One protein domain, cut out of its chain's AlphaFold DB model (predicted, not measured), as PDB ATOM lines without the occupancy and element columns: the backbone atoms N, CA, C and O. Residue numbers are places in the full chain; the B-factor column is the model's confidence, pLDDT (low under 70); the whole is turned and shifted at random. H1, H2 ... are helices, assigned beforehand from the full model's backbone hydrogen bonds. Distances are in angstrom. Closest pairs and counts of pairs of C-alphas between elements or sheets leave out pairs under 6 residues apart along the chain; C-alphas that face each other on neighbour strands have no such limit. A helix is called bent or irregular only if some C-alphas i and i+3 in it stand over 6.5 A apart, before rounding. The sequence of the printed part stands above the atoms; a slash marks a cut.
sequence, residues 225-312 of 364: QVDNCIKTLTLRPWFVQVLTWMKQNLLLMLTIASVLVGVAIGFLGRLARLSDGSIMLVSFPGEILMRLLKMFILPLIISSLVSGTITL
ATOM      1  N   GLN A 225     132.639 113.078  88.586       47.56
ATOM      2  CA  GLN A 225     133.121 113.542  87.298       47.56
ATOM      3  C   GLN A 225     132.988 115.053  87.025       47.56
ATOM      4  O   GLN A 225     132.241 115.470  86.148       47.56
ATOM      5  N   VAL A 226     133.784 115.888  87.694       54.12
ATOM      6  CA  VAL A 226     134.158 117.210  87.144       54.12
ATOM      7  C   VAL A 226     135.498 117.128  86.402       54.12
ATOM      8  O   VAL A 226     135.897 118.069  85.725       54.12
ATOM      9  N   ASP A 227     136.178 115.981  86.444       49.38
ATOM     10  CA  ASP A 227     137.537 115.871  85.904       49.38
ATOM     11  C   ASP A 227     137.590 115.361  84.449       49.38
ATOM     12  O   ASP A 227     138.642 115.423  83.819       49.38
ATOM     13  N   ASN A 228     136.445 114.984  83.855       50.47
ATOM     14  CA  ASN A 228     136.357 114.591  82.435       50.47
ATOM     15  C   ASN A 228     135.529 115.541  81.547       50.47
ATOM     16  O   ASN A 228     135.426 115.298  80.350       50.47
ATOM     17  N   CYS A 229     135.002 116.650  82.084       46.81
ATOM     18  CA  CYS A 229     134.289 117.678  81.305       46.81
ATOM     19  C   CYS A 229     135.000 119.046  81.332       46.81
ATOM     20  O   CYS A 229     134.380 120.093  81.198       46.81
ATOM     21  N   ILE A 230     136.320 119.050  81.550       52.38
ATOM     22  CA  ILE A 230     137.160 120.260  81.441       52.38
ATOM     23  C   ILE A 230     138.087 120.199  80.217       52.38
ATOM     24  O   ILE A 230     138.609 121.221  79.788       52.38
ATOM     25  N   LYS A 231     138.273 119.027  79.596       47.31
ATOM     26  CA  LYS A 231     139.226 118.872  78.484       47.31
ATOM     27  C   LYS A 231     138.659 119.177  77.094       47.31
ATOM     28  O   LYS A 231     139.437 119.246  76.152       47.31
ATOM     29  N   THR A 232     137.351 119.384  76.952       49.69
ATOM     30  CA  THR A 232     136.702 119.532  75.632       49.69
ATOM     31  C   THR A 232     135.896 120.809  75.434       49.69
ATOM     32  O   THR A 232     135.419 121.037  74.327       49.69
ATOM     33  N   LEU A 233     135.792 121.688  76.434       55.94
ATOM     34  CA  LEU A 233     135.248 123.028  76.226       55.94
ATOM     35  C   LEU A 233     136.339 124.058  76.496       55.94
ATOM     36  O   LEU A 233     136.810 124.202  77.622       55.94
ATOM     37  N   THR A 234     136.710 124.786  75.447       57.62
ATOM     38  CA  THR A 234     137.523 126.007  75.440       57.62
ATOM     39  C   THR A 234     136.830 127.132  76.222       57.62
ATOM     40  O   THR A 234     136.475 128.182  75.691       57.62
ATOM     41  N   LEU A 235     136.602 126.918  77.517       59.81
ATOM     42  CA  LEU A 235     136.128 127.943  78.432       59.81
ATOM     43  C   LEU A 235     137.311 128.813  78.856       59.81
ATOM     44  O   LEU A 235     138.392 128.325  79.185       59.81
ATOM     45  N   ARG A 236     137.089 130.130  78.793       68.88
ATOM     46  CA  ARG A 236     138.085 131.174  79.053       68.88
ATOM     47  C   ARG A 236     138.881 130.916  80.350       68.88
ATOM     48  O   ARG A 236     138.290 130.483  81.340       68.88
ATOM     49  N   PRO A 237     140.176 131.290  80.400       72.81
ATOM     50  CA  PRO A 237     141.075 130.992  81.525       72.81
ATOM     51  C   PRO A 237     140.568 131.478  82.895       72.81
ATOM     52  O   PRO A 237     140.878 130.867  83.916       72.81
ATOM     53  N   TRP A 238     139.729 132.519  82.931       76.56
ATOM     54  CA  TRP A 238     139.127 133.030  84.166       76.56
ATOM     55  C   TRP A 238     138.115 132.061  84.809       76.56
ATOM     56  O   TRP A 238     138.027 131.996  86.031       76.56
ATOM     57  N   PHE A 239     137.386 131.256  84.026       75.06
ATOM     58  CA  PHE A 239     136.394 130.313  84.563       75.06
ATOM     59  C   PHE A 239     137.057 129.146  85.303       75.06
ATOM     60  O   PHE A 239     136.538 128.668  86.309       75.06
ATOM     61  N   VAL A 240     138.234 128.714  84.844       76.62
ATOM     62  CA  VAL A 240     139.004 127.637  85.486       76.62
ATOM     63  C   VAL A 240     139.528 128.086  86.855       76.62
ATOM     64  O   VAL A 240     139.477 127.324  87.823       76.62
ATOM     65  N   GLN A 241     139.960 129.345  86.973       78.31
ATOM     66  CA  GLN A 241     140.369 129.938  88.253       78.31
ATOM     67  C   GLN A 241     139.191 130.053  89.230       78.31
ATOM     68  O   GLN A 241     139.314 129.688  90.397       78.31
ATOM     69  N   VAL A 242     138.016 130.469  88.748       82.25
ATOM     70  CA  VAL A 242     136.808 130.528  89.584       82.25
ATOM     71  C   VAL A 242     136.379 129.129  90.037       82.25
ATOM     72  O   VAL A 242     136.102 128.929  91.216       82.25
ATOM     73  N   LEU A 243     136.380 128.129  89.152       79.94
ATOM     74  CA  LEU A 243     135.987 126.756  89.496       79.94
ATOM     75  C   LEU A 243     136.947 126.085  90.487       79.94
ATOM     76  O   LEU A 243     136.504 125.366  91.381       79.94
ATOM     77  N   THR A 244     138.254 126.323  90.359       81.56
ATOM     78  CA  THR A 244     139.247 125.809  91.319       81.56
ATOM     79  C   THR A 244     139.091 126.461  92.692       81.56
ATOM     80  O   THR A 244     139.116 125.757  93.702       81.56
ATOM     81  N   TRP A 245     138.817 127.766  92.738       82.56
ATOM     82  CA  TRP A 245     138.526 128.481  93.982       82.56
ATOM     83  C   TRP A 245     137.190 128.054  94.620       82.56
ATOM     84  O   TRP A 245     137.106 127.880  95.838       82.56
ATOM     85  N   MET A 246     136.163 127.781  93.807       83.56
ATOM     86  CA  MET A 246     134.885 127.239  94.286       83.56
ATOM     87  C   MET A 246     135.025 125.823  94.859       83.56
ATOM     88  O   MET A 246     134.373 125.511  95.852       83.56
ATOM     89  N   LYS A 247     135.895 124.973  94.290       84.44
ATOM     90  CA  LYS A 247     136.178 123.636  94.846       84.44
ATOM     91  C   LYS A 247     136.838 123.715  96.230       84.44
ATOM     92  O   LYS A 247     136.542 122.875  97.076       84.44
ATOM     93  N   GLN A 248     137.684 124.717  96.484       89.75
ATOM     94  CA  GLN A 248     138.306 124.924  97.802       89.75
ATOM     95  C   GLN A 248     137.289 125.375  98.861       89.75
ATOM     96  O   GLN A 248     137.379 124.968 100.014       89.75
ATOM     97  N   ASN A 249     136.287 126.160  98.455       92.62
ATOM     98  CA  ASN A 249     135.265 126.730  99.337       92.62
ATOM     99  C   ASN A 249     133.881 126.098  99.113       92.62
ATOM    100  O   ASN A 249     132.856 126.777  99.187       92.62
ATOM    101  N   LEU A 250     133.841 124.791  98.836       91.88
ATOM    102  CA  LEU A 250     132.623 124.099  98.401       91.88
ATOM    103  C   LEU A 250     131.487 124.187  99.430       91.88
ATOM    104  O   LEU A 250     130.345 124.422  99.046       91.88
ATOM    105  N   LEU A 251     131.791 124.061 100.729       92.56
ATOM    106  CA  LEU A 251     130.785 124.164 101.795       92.56
ATOM    107  C   LEU A 251     130.145 125.562 101.836       92.56
ATOM    108  O   LEU A 251     128.929 125.677 101.942       92.56
ATOM    109  N   LEU A 252     130.958 126.614 101.706       94.12
ATOM    110  CA  LEU A 252     130.504 128.005 101.718       94.12
ATOM    111  C   LEU A 252     129.665 128.336 100.475       94.12
ATOM    112  O   LEU A 252     128.614 128.960 100.576       94.12
ATOM    113  N   MET A 253     130.100 127.897  99.294       93.19
ATOM    114  CA  MET A 253     129.333 128.133  98.067       93.19
ATOM    115  C   MET A 253     128.009 127.365  98.070       93.19
ATOM    116  O   MET A 253     127.000 127.887  97.600       93.19
ATOM    117  N   LEU A 254     127.982 126.159  98.646       91.00
ATOM    118  CA  LEU A 254     126.767 125.357  98.772       91.00
ATOM    119  C   LEU A 254     125.745 125.991  99.731       91.00
ATOM    120  O   LEU A 254     124.549 125.947  99.443       91.00
ATOM    121  N   THR A 255     126.181 126.629 100.825       95.06
ATOM    122  CA  THR A 255     125.259 127.349 101.723       95.06
ATOM    123  C   THR A 255     124.679 128.594 101.058       95.06
ATOM    124  O   THR A 255     123.468 128.796 101.122       95.06
ATOM    125  N   ILE A 256     125.496 129.387 100.355       96.00
ATOM    126  CA  ILE A 256     125.022 130.574  99.623       96.00
ATOM    127  C   ILE A 256     124.052 130.170  98.506       96.00
ATOM    128  O   ILE A 256     122.963 130.736  98.400       96.00
ATOM    129  N   ALA A 257     124.402 129.159  97.705       94.75
ATOM    130  CA  ALA A 257     123.532 128.643  96.652       94.75
ATOM    131  C   ALA A 257     122.203 128.115  97.221       94.75
ATOM    132  O   ALA A 257     121.145 128.414  96.673       94.75
ATOM    133  N   SER A 258     122.244 127.398  98.349       94.19
ATOM    134  CA  SER A 258     121.045 126.910  99.042       94.19
ATOM    135  C   SER A 258     120.135 128.053  99.503       94.19
ATOM    136  O   SER A 258     118.927 127.998  99.278       94.19
ATOM    137  N   VAL A 259     120.692 129.132 100.068       95.94
ATOM    138  CA  VAL A 259     119.909 130.312 100.472       95.94
ATOM    139  C   VAL A 259     119.251 130.979  99.263       95.94
ATOM    140  O   VAL A 259     118.062 131.286  99.321       95.94
ATOM    141  N   LEU A 260     119.974 131.157  98.152       96.88
ATOM    142  CA  LEU A 260     119.409 131.742  96.929       96.88
ATOM    143  C   LEU A 260     118.265 130.894  96.360       96.88
ATOM    144  O   LEU A 260     117.211 131.429  96.019       96.88
ATOM    145  N   VAL A 261     118.447 129.572  96.306       94.94
ATOM    146  CA  VAL A 261     117.406 128.633  95.869       94.94
ATOM    147  C   VAL A 261     116.210 128.663  96.826       94.94
ATOM    148  O   VAL A 261     115.073 128.731  96.372       94.94
ATOM    149  N   GLY A 262     116.443 128.693  98.140       93.19
ATOM    150  CA  GLY A 262     115.387 128.791  99.149       93.19
ATOM    151  C   GLY A 262     114.567 130.079  99.032       93.19
ATOM    152  O   GLY A 262     113.340 130.033  99.089       93.19
ATOM    153  N   VAL A 263     115.224 131.219  98.792       94.31
ATOM    154  CA  VAL A 263     114.548 132.505  98.552       94.31
ATOM    155  C   VAL A 263     113.750 132.468  97.250       94.31
ATOM    156  O   VAL A 263     112.600 132.904  97.239       94.31
ATOM    157  N   ALA A 264     114.308 131.910  96.171       94.31
ATOM    158  CA  ALA A 264     113.604 131.776  94.897       94.31
ATOM    159  C   ALA A 264     112.355 130.886  95.021       94.31
ATOM    160  O   ALA A 264     111.281 131.275  94.564       94.31
ATOM    161  N   ILE A 265     112.467 129.737  95.697       90.94
ATOM    162  CA  ILE A 265     111.340 128.830  95.965       90.94
ATOM    163  C   ILE A 265     110.301 129.509  96.867       90.94
ATOM    164  O   ILE A 265     109.107 129.425  96.587       90.94
ATOM    165  N   GLY A 266     110.727 130.227  97.909       90.06
ATOM    166  CA  GLY A 266     109.824 130.968  98.793       90.06
ATOM    167  C   GLY A 266     109.072 132.089  98.069       90.06
ATOM    168  O   GLY A 266     107.870 132.275  98.271       90.06
ATOM    169  N   PHE A 267     109.753 132.798  97.168       91.12
ATOM    170  CA  PHE A 267     109.137 133.831  96.342       91.12
ATOM    171  C   PHE A 267     108.153 133.232  95.330       91.12
ATOM    172  O   PHE A 267     107.029 133.720  95.197       91.12
ATOM    173  N   LEU A 268     108.524 132.123  94.682       88.69
ATOM    174  CA  LEU A 268     107.655 131.407  93.747       88.69
ATOM    175  C   LEU A 268     106.414 130.831  94.445       88.69
ATOM    176  O   LEU A 268     105.312 130.925  93.909       88.69
ATOM    177  N   GLY A 269     106.563 130.325  95.671       87.06
ATOM    178  CA  GLY A 269     105.444 129.861  96.492       87.06
ATOM    179  C   GLY A 269     104.451 130.973  96.842       87.06
ATOM    180  O   GLY A 269     103.244 130.733  96.877       87.06
ATOM    181  N   ARG A 270     104.933 132.211  97.013       86.38
ATOM    182  CA  ARG A 270     104.080 133.389  97.228       86.38
ATOM    183  C   ARG A 270     103.303 133.794  95.970       86.38
ATOM    184  O   ARG A 270     102.156 134.219  96.086       86.38
ATOM    185  N   LEU A 271     103.910 133.667  94.789       85.75
ATOM    186  CA  LEU A 271     103.272 133.973  93.501       85.75
ATOM    187  C   LEU A 271     102.226 132.922  93.104       85.75
ATOM    188  O   LEU A 271     101.176 133.274  92.576       85.75
ATOM    189  N   ALA A 272     102.497 131.646  93.381       81.56
ATOM    190  CA  ALA A 272     101.691 130.527  92.897       81.56
ATOM    191  C   ALA A 272     100.453 130.186  93.755       81.56
ATOM    192  O   ALA A 272      99.769 129.223  93.423       81.56
ATOM    193  N   ARG A 273     100.157 130.938  94.837       78.44
ATOM    194  CA  ARG A 273      99.046 130.679  95.794       78.44
ATOM    195  C   ARG A 273      98.831 129.176  96.052       78.44
ATOM    196  O   ARG A 273      97.754 128.634  95.812       78.44
ATOM    197  N   LEU A 274      99.899 128.506  96.484       75.25
ATOM    198  CA  LEU A 274      99.914 127.059  96.702       75.25
ATOM    199  C   LEU A 274      98.927 126.655  97.809       75.25
ATOM    200  O   LEU A 274      98.790 127.358  98.805       75.25
ATOM    201  N   SER A 275      98.272 125.506  97.627       80.19
ATOM    202  CA  SER A 275      97.405 124.887  98.638       80.19
ATOM    203  C   SER A 275      98.202 124.529  99.902       80.19
ATOM    204  O   SER A 275      99.371 124.137  99.812       80.19
ATOM    205  N   ASP A 276      97.566 124.627 101.072       79.94
ATOM    206  CA  ASP A 276      98.197 124.494 102.396       79.94
ATOM    207  C   ASP A 276      98.982 123.181 102.575       79.94
ATOM    208  O   ASP A 276     100.034 123.150 103.219       79.94
ATOM    209  N   GLY A 277      98.533 122.098 101.930       81.75
ATOM    210  CA  GLY A 277      99.217 120.802 101.966       81.75
ATOM    211  C   GLY A 277     100.605 120.816 101.312       81.75
ATOM    212  O   GLY A 277     101.545 120.211 101.827       81.75
ATOM    213  N   SER A 278     100.777 121.545 100.205       82.94
ATOM    214  CA  SER A 278     102.065 121.637  99.501       82.94
ATOM    215  C   SER A 278     103.075 122.493 100.267       82.94
ATOM    216  O   SER A 278     104.273 122.211 100.239       82.94
ATOM    217  N   ILE A 279     102.595 123.508 100.988       85.69
ATOM    218  CA  ILE A 279     103.432 124.379 101.823       85.69
ATOM    219  C   ILE A 279     104.005 123.584 103.004       85.69
ATOM    220  O   ILE A 279     105.200 123.680 103.295       85.69
ATOM    221  N   MET A 280     103.182 122.737 103.631       87.12
ATOM    222  CA  MET A 280     103.621 121.870 104.726       87.12
ATOM    223  C   MET A 280     104.749 120.921 104.286       87.12
ATOM    224  O   MET A 280     105.788 120.862 104.946       87.12
ATOM    225  N   LEU A 281     104.607 120.260 103.132       88.19
ATOM    226  CA  LEU A 281     105.623 119.354 102.572       88.19
ATOM    227  C   LEU A 281     106.979 120.033 102.315       88.19
ATOM    228  O   LEU A 281     108.022 119.445 102.600       88.19
ATOM    229  N   VAL A 282     106.983 121.276 101.818       87.50
ATOM    230  CA  VAL A 282     108.222 122.033 101.551       87.50
ATOM    231  C   VAL A 282     108.881 122.538 102.843       87.50
ATOM    232  O   VAL A 282     110.104 122.647 102.906       87.50
ATOM    233  N   SER A 283     108.100 122.817 103.893       88.94
ATOM    234  CA  SER A 283     108.617 123.292 105.190       88.94
ATOM    235  C   SER A 283     109.215 122.187 106.078       88.94
ATOM    236  O   SER A 283     110.099 122.457 106.896       88.94
ATOM    237  N   PHE A 284     108.805 120.933 105.868       92.56
ATOM    238  CA  PHE A 284     109.265 119.764 106.621       92.56
ATOM    239  C   PHE A 284     110.803 119.615 106.744       92.56
ATOM    240  O   PHE A 284     111.292 119.427 107.863       92.56
ATOM    241  N   PRO A 285     111.617 119.744 105.669       90.38
ATOM    242  CA  PRO A 285     113.081 119.665 105.772       90.38
ATOM    243  C   PRO A 285     113.710 120.781 106.625       90.38
ATOM    244  O   PRO A 285     114.751 120.575 107.251       90.38
ATOM    245  N   GLY A 286     113.094 121.964 106.684       91.69
ATOM    246  CA  GLY A 286     113.555 123.046 107.559       91.69
ATOM    247  C   GLY A 286     113.248 122.757 109.027       91.69
ATOM    248  O   GLY A 286     114.065 123.017 109.912       91.69
ATOM    249  N   GLU A 287     112.089 122.154 109.283       93.94
ATOM    250  CA  GLU A 287     111.671 121.792 110.630       93.94
ATOM    251  C   GLU A 287     112.551 120.690 111.235       93.94
ATOM    252  O   GLU A 287     112.990 120.816 112.384       93.94
ATOM    253  N   ILE A 288     112.888 119.649 110.464       96.06
ATOM    254  CA  ILE A 288     113.802 118.601 110.942       96.06
ATOM    255  C   ILE A 288     115.198 119.169 111.227       96.06
ATOM    256  O   ILE A 288     115.776 118.854 112.267       96.06
ATOM    257  N   LEU A 289     115.707 120.075 110.381       94.44
ATOM    258  CA  LEU A 289     117.002 120.727 110.592       94.44
ATOM    259  C   LEU A 289     117.025 121.511 111.913       94.44
ATOM    260  O   LEU A 289     117.954 121.362 112.708       94.44
ATOM    261  N   MET A 290     115.979 122.297 112.185       94.88
ATOM    262  CA  MET A 290     115.854 123.065 113.430       94.88
ATOM    263  C   MET A 290     115.806 122.167 114.669       94.88
ATOM    264  O   MET A 290     116.396 122.498 115.701       94.88
ATOM    265  N   ARG A 291     115.129 121.019 114.580       95.75
ATOM    266  CA  ARG A 291     115.086 120.034 115.668       95.75
ATOM    267  C   ARG A 291     116.454 119.380 115.886       95.75
ATOM    268  O   ARG A 291     116.871 119.248 117.034       95.75
ATOM    269  N   LEU A 292     117.188 119.061 114.815       96.62
ATOM    270  CA  LEU A 292     118.545 118.505 114.901       96.62
ATOM    271  C   LEU A 292     119.526 119.478 115.568       96.62
ATOM    272  O   LEU A 292     120.253 119.092 116.482       96.62
ATOM    273  N   LEU A 293     119.504 120.756 115.176       93.38
ATOM    274  CA  LEU A 293     120.339 121.799 115.785       93.38
ATOM    275  C   LEU A 293     120.056 121.949 117.291       93.38
ATOM    276  O   LEU A 293     120.985 122.022 118.095       93.38
ATOM    277  N   LYS A 294     118.776 121.924 117.689       94.75
ATOM    278  CA  LYS A 294     118.355 122.012 119.100       94.75
ATOM    279  C   LYS A 294     118.718 120.781 119.932       94.75
ATOM    280  O   LYS A 294     118.909 120.912 121.135       94.75
ATOM    281  N   MET A 295     118.832 119.601 119.327       95.50
ATOM    282  CA  MET A 295     119.313 118.412 120.038       95.50
ATOM    283  C   MET A 295     120.837 118.389 120.166       95.50
ATOM    284  O   MET A 295     121.355 117.872 121.151       95.50
ATOM    285  N   PHE A 296     121.562 118.976 119.210       94.50
ATOM    286  CA  PHE A 296     123.026 118.990 119.219       94.50
ATOM    287  C   PHE A 296     123.628 120.088 120.109       94.50
ATOM    288  O   PHE A 296     124.722 119.922 120.641       94.50
ATOM    289  N   ILE A 297     122.914 121.193 120.334       95.62
ATOM    290  CA  ILE A 297     123.423 122.300 121.157       95.62
ATOM    291  C   ILE A 297     123.633 121.911 122.631       95.62
ATOM    292  O   ILE A 297     124.641 122.290 123.221       95.62
ATOM    293  N   LEU A 298     122.737 121.111 123.218       94.19
ATOM    294  CA  LEU A 298     122.818 120.699 124.626       94.19
ATOM    295  C   LEU A 298     124.097 119.891 124.947       94.19
ATOM    296  O   LEU A 298     124.829 120.295 125.854       94.19
ATOM    297  N   PRO A 299     124.441 118.806 124.220       90.25
ATOM    298  CA  PRO A 299     125.669 118.052 124.486       90.25
ATOM    299  C   PRO A 299     126.943 118.853 124.186       90.25
ATOM    300  O   PRO A 299     127.946 118.687 124.888       90.25
ATOM    301  N   LEU A 300     126.910 119.738 123.183       94.12
ATOM    302  CA  LEU A 300     128.034 120.620 122.866       94.12
ATOM    303  C   LEU A 300     128.324 121.612 123.993       94.12
ATOM    304  O   LEU A 300     129.480 121.753 124.391       94.12
ATOM    305  N   ILE A 301     127.289 122.266 124.531       95.50
ATOM    306  CA  ILE A 301     127.452 123.224 125.630       95.50
ATOM    307  C   ILE A 301     128.054 122.520 126.843       95.50
ATOM    308  O   ILE A 301     129.066 122.989 127.359       95.50
ATOM    309  N   ILE A 302     127.506 121.370 127.250       94.75
ATOM    310  CA  ILE A 302     127.991 120.641 128.431       94.75
ATOM    311  C   ILE A 302     129.451 120.214 128.247       94.75
ATOM    312  O   ILE A 302     130.269 120.411 129.141       94.75
ATOM    313  N   SER A 303     129.810 119.693 127.073       91.69
ATOM    314  CA  SER A 303     131.178 119.241 126.799       91.69
ATOM    315  C   SER A 303     132.174 120.409 126.750       91.69
ATOM    316  O   SER A 303     133.283 120.298 127.276       91.69
ATOM    317  N   SER A 304     131.775 121.552 126.174       93.25
ATOM    318  CA  SER A 304     132.593 122.775 126.159       93.25
ATOM    319  C   SER A 304     132.766 123.380 127.556       93.25
ATOM    320  O   SER A 304     133.871 123.788 127.910       93.25
ATOM    321  N   LEU A 305     131.708 123.358 128.377       89.81
ATOM    322  CA  LEU A 305     131.731 123.837 129.756       89.81
ATOM    323  C   LEU A 305     132.666 122.974 130.603       89.81
ATOM    324  O   LEU A 305     133.580 123.506 131.217       89.81
ATOM    325  N   VAL A 306     132.494 121.648 130.579       88.44
ATOM    326  CA  VAL A 306     133.313 120.716 131.370       88.44
ATOM    327  C   VAL A 306     134.792 120.849 131.002       88.44
ATOM    328  O   VAL A 306     135.629 121.023 131.886       88.44
ATOM    329  N   SER A 307     135.125 120.860 129.707       84.81
ATOM    330  CA  SER A 307     136.513 121.031 129.260       84.81
ATOM    331  C   SER A 307     137.083 122.406 129.631       84.81
ATOM    332  O   SER A 307     138.246 122.498 130.029       84.81
ATOM    333  N   GLY A 308     136.276 123.468 129.546       82.69
ATOM    334  CA  GLY A 308     136.665 124.807 129.993       82.69
ATOM    335  C   GLY A 308     136.929 124.859 131.499       82.69
ATOM    336  O   GLY A 308     137.922 125.437 131.922       82.69
ATOM    337  N   THR A 309     136.101 124.174 132.297       78.12
ATOM    338  CA  THR A 309     136.209 124.100 133.768       78.12
ATOM    339  C   THR A 309     137.285 123.157 134.305       78.12
ATOM    340  O   THR A 309     137.559 123.150 135.503       78.12
ATOM    341  N   ILE A 310     137.917 122.364 133.444       81.12
ATOM    342  CA  ILE A 310     139.053 121.515 133.827       81.12
ATOM    343  C   ILE A 310     140.381 122.165 133.419       81.12
ATOM    344  O   ILE A 310     141.400 121.945 134.070       81.12
ATOM    345  N   THR A 311     140.388 122.969 132.353       74.62
ATOM    346  CA  THR A 311     141.622 123.525 131.772       74.62
ATOM    347  C   THR A 311     142.105 124.816 132.425       74.62
ATOM    348  O   THR A 311     143.290 125.124 132.307       74.62
ATOM    349  N   LEU A 312     141.253 125.561 133.139       72.31
ATOM    350  CA  LEU A 312     141.710 126.735 133.884       72.31
ATOM    351  C   LEU A 312     142.125 126.319 135.314       72.31
ATOM    352  O   LEU A 312     141.402 125.573 135.976       72.31
TER     353      LEU A 312
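AT A GLANCE: This is residues 225 to 312 of the 364 residues of the protein "Amino acid transporter" of Timema genevievae (UniProt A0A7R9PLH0). Three helices make an open zigzag: the long H3 and H2 meet near their ends at a tight turn as a narrow V, and at the other end of H2 the short H1 turns off at about a right angle, pointing away from H3, as the corner of an L. The space between the arms of the V is empty over most of their length, and a loose stretch, residues 225 to 236, folds back beside H1. The printed part has 88 residues with three named helices, in the order H1, H2, H3, and no named strand; the class is all helix. It is extended, with a radius of gyration of the C-alphas of 21.1 A, and flat, spanning 58 by 49 by 20 A.

HOW THE PARTS SIT: Start with the longest helix, H3, residues 276 to 311, which has a kink of 40 degrees near residue 283. H3 is irregular, but only just: C-alphas 282 and 285 are 6.9 A apart. Look next at H2, residues 250 to 271, which is close to but not clearly touching H3; their closest C-alphas, those of Gly 269 and Ile 279, are 7.9 A apart. The two run opposite ways at a shallow tilt of 34.7 degrees, only just short of steep. Then find H1, residues 237 to 248, close to but not clearly touching H2, with the C-alphas of Met 246 and Met 253 closest at 6.8 A. Their lines are about perpendicular, at 84 degrees. H1 and H3 are apart. In H2 every O i to N i+4 pair is within hydrogen-bond range; in H1 7 of 8 are, and in H3 28 of 32.

IN THESE COORDINATES: Find C-alpha 276 at (98.197, 124.494, 102.396); from there H3 runs 52.4 A to C-alpha 311 at (141.622, 123.525, 131.772). H2 runs 31.4 A from Leu 250 to Leu 271. H1 begins at C-alpha 237, at (141.075, 130.992, 81.525), and runs 17.6 A to Gln 248.

THE WHOLE: The two C-alphas farthest apart are those of Thr 232 and Leu 312, at 58.9 A. Look at residues 283 to 312, of which 283 to 311 belong to H3: this stretch stands free, and so do residues 255 to 264, which belong to H2. The links from H1 to H2, with 1 residue, and from H2 to H3, with 4 residues, are both tight. The printed part has no cut. In the B-factor column the mean pLDDT of the printed part is 83.5; the residues under 70 are 225 to 236.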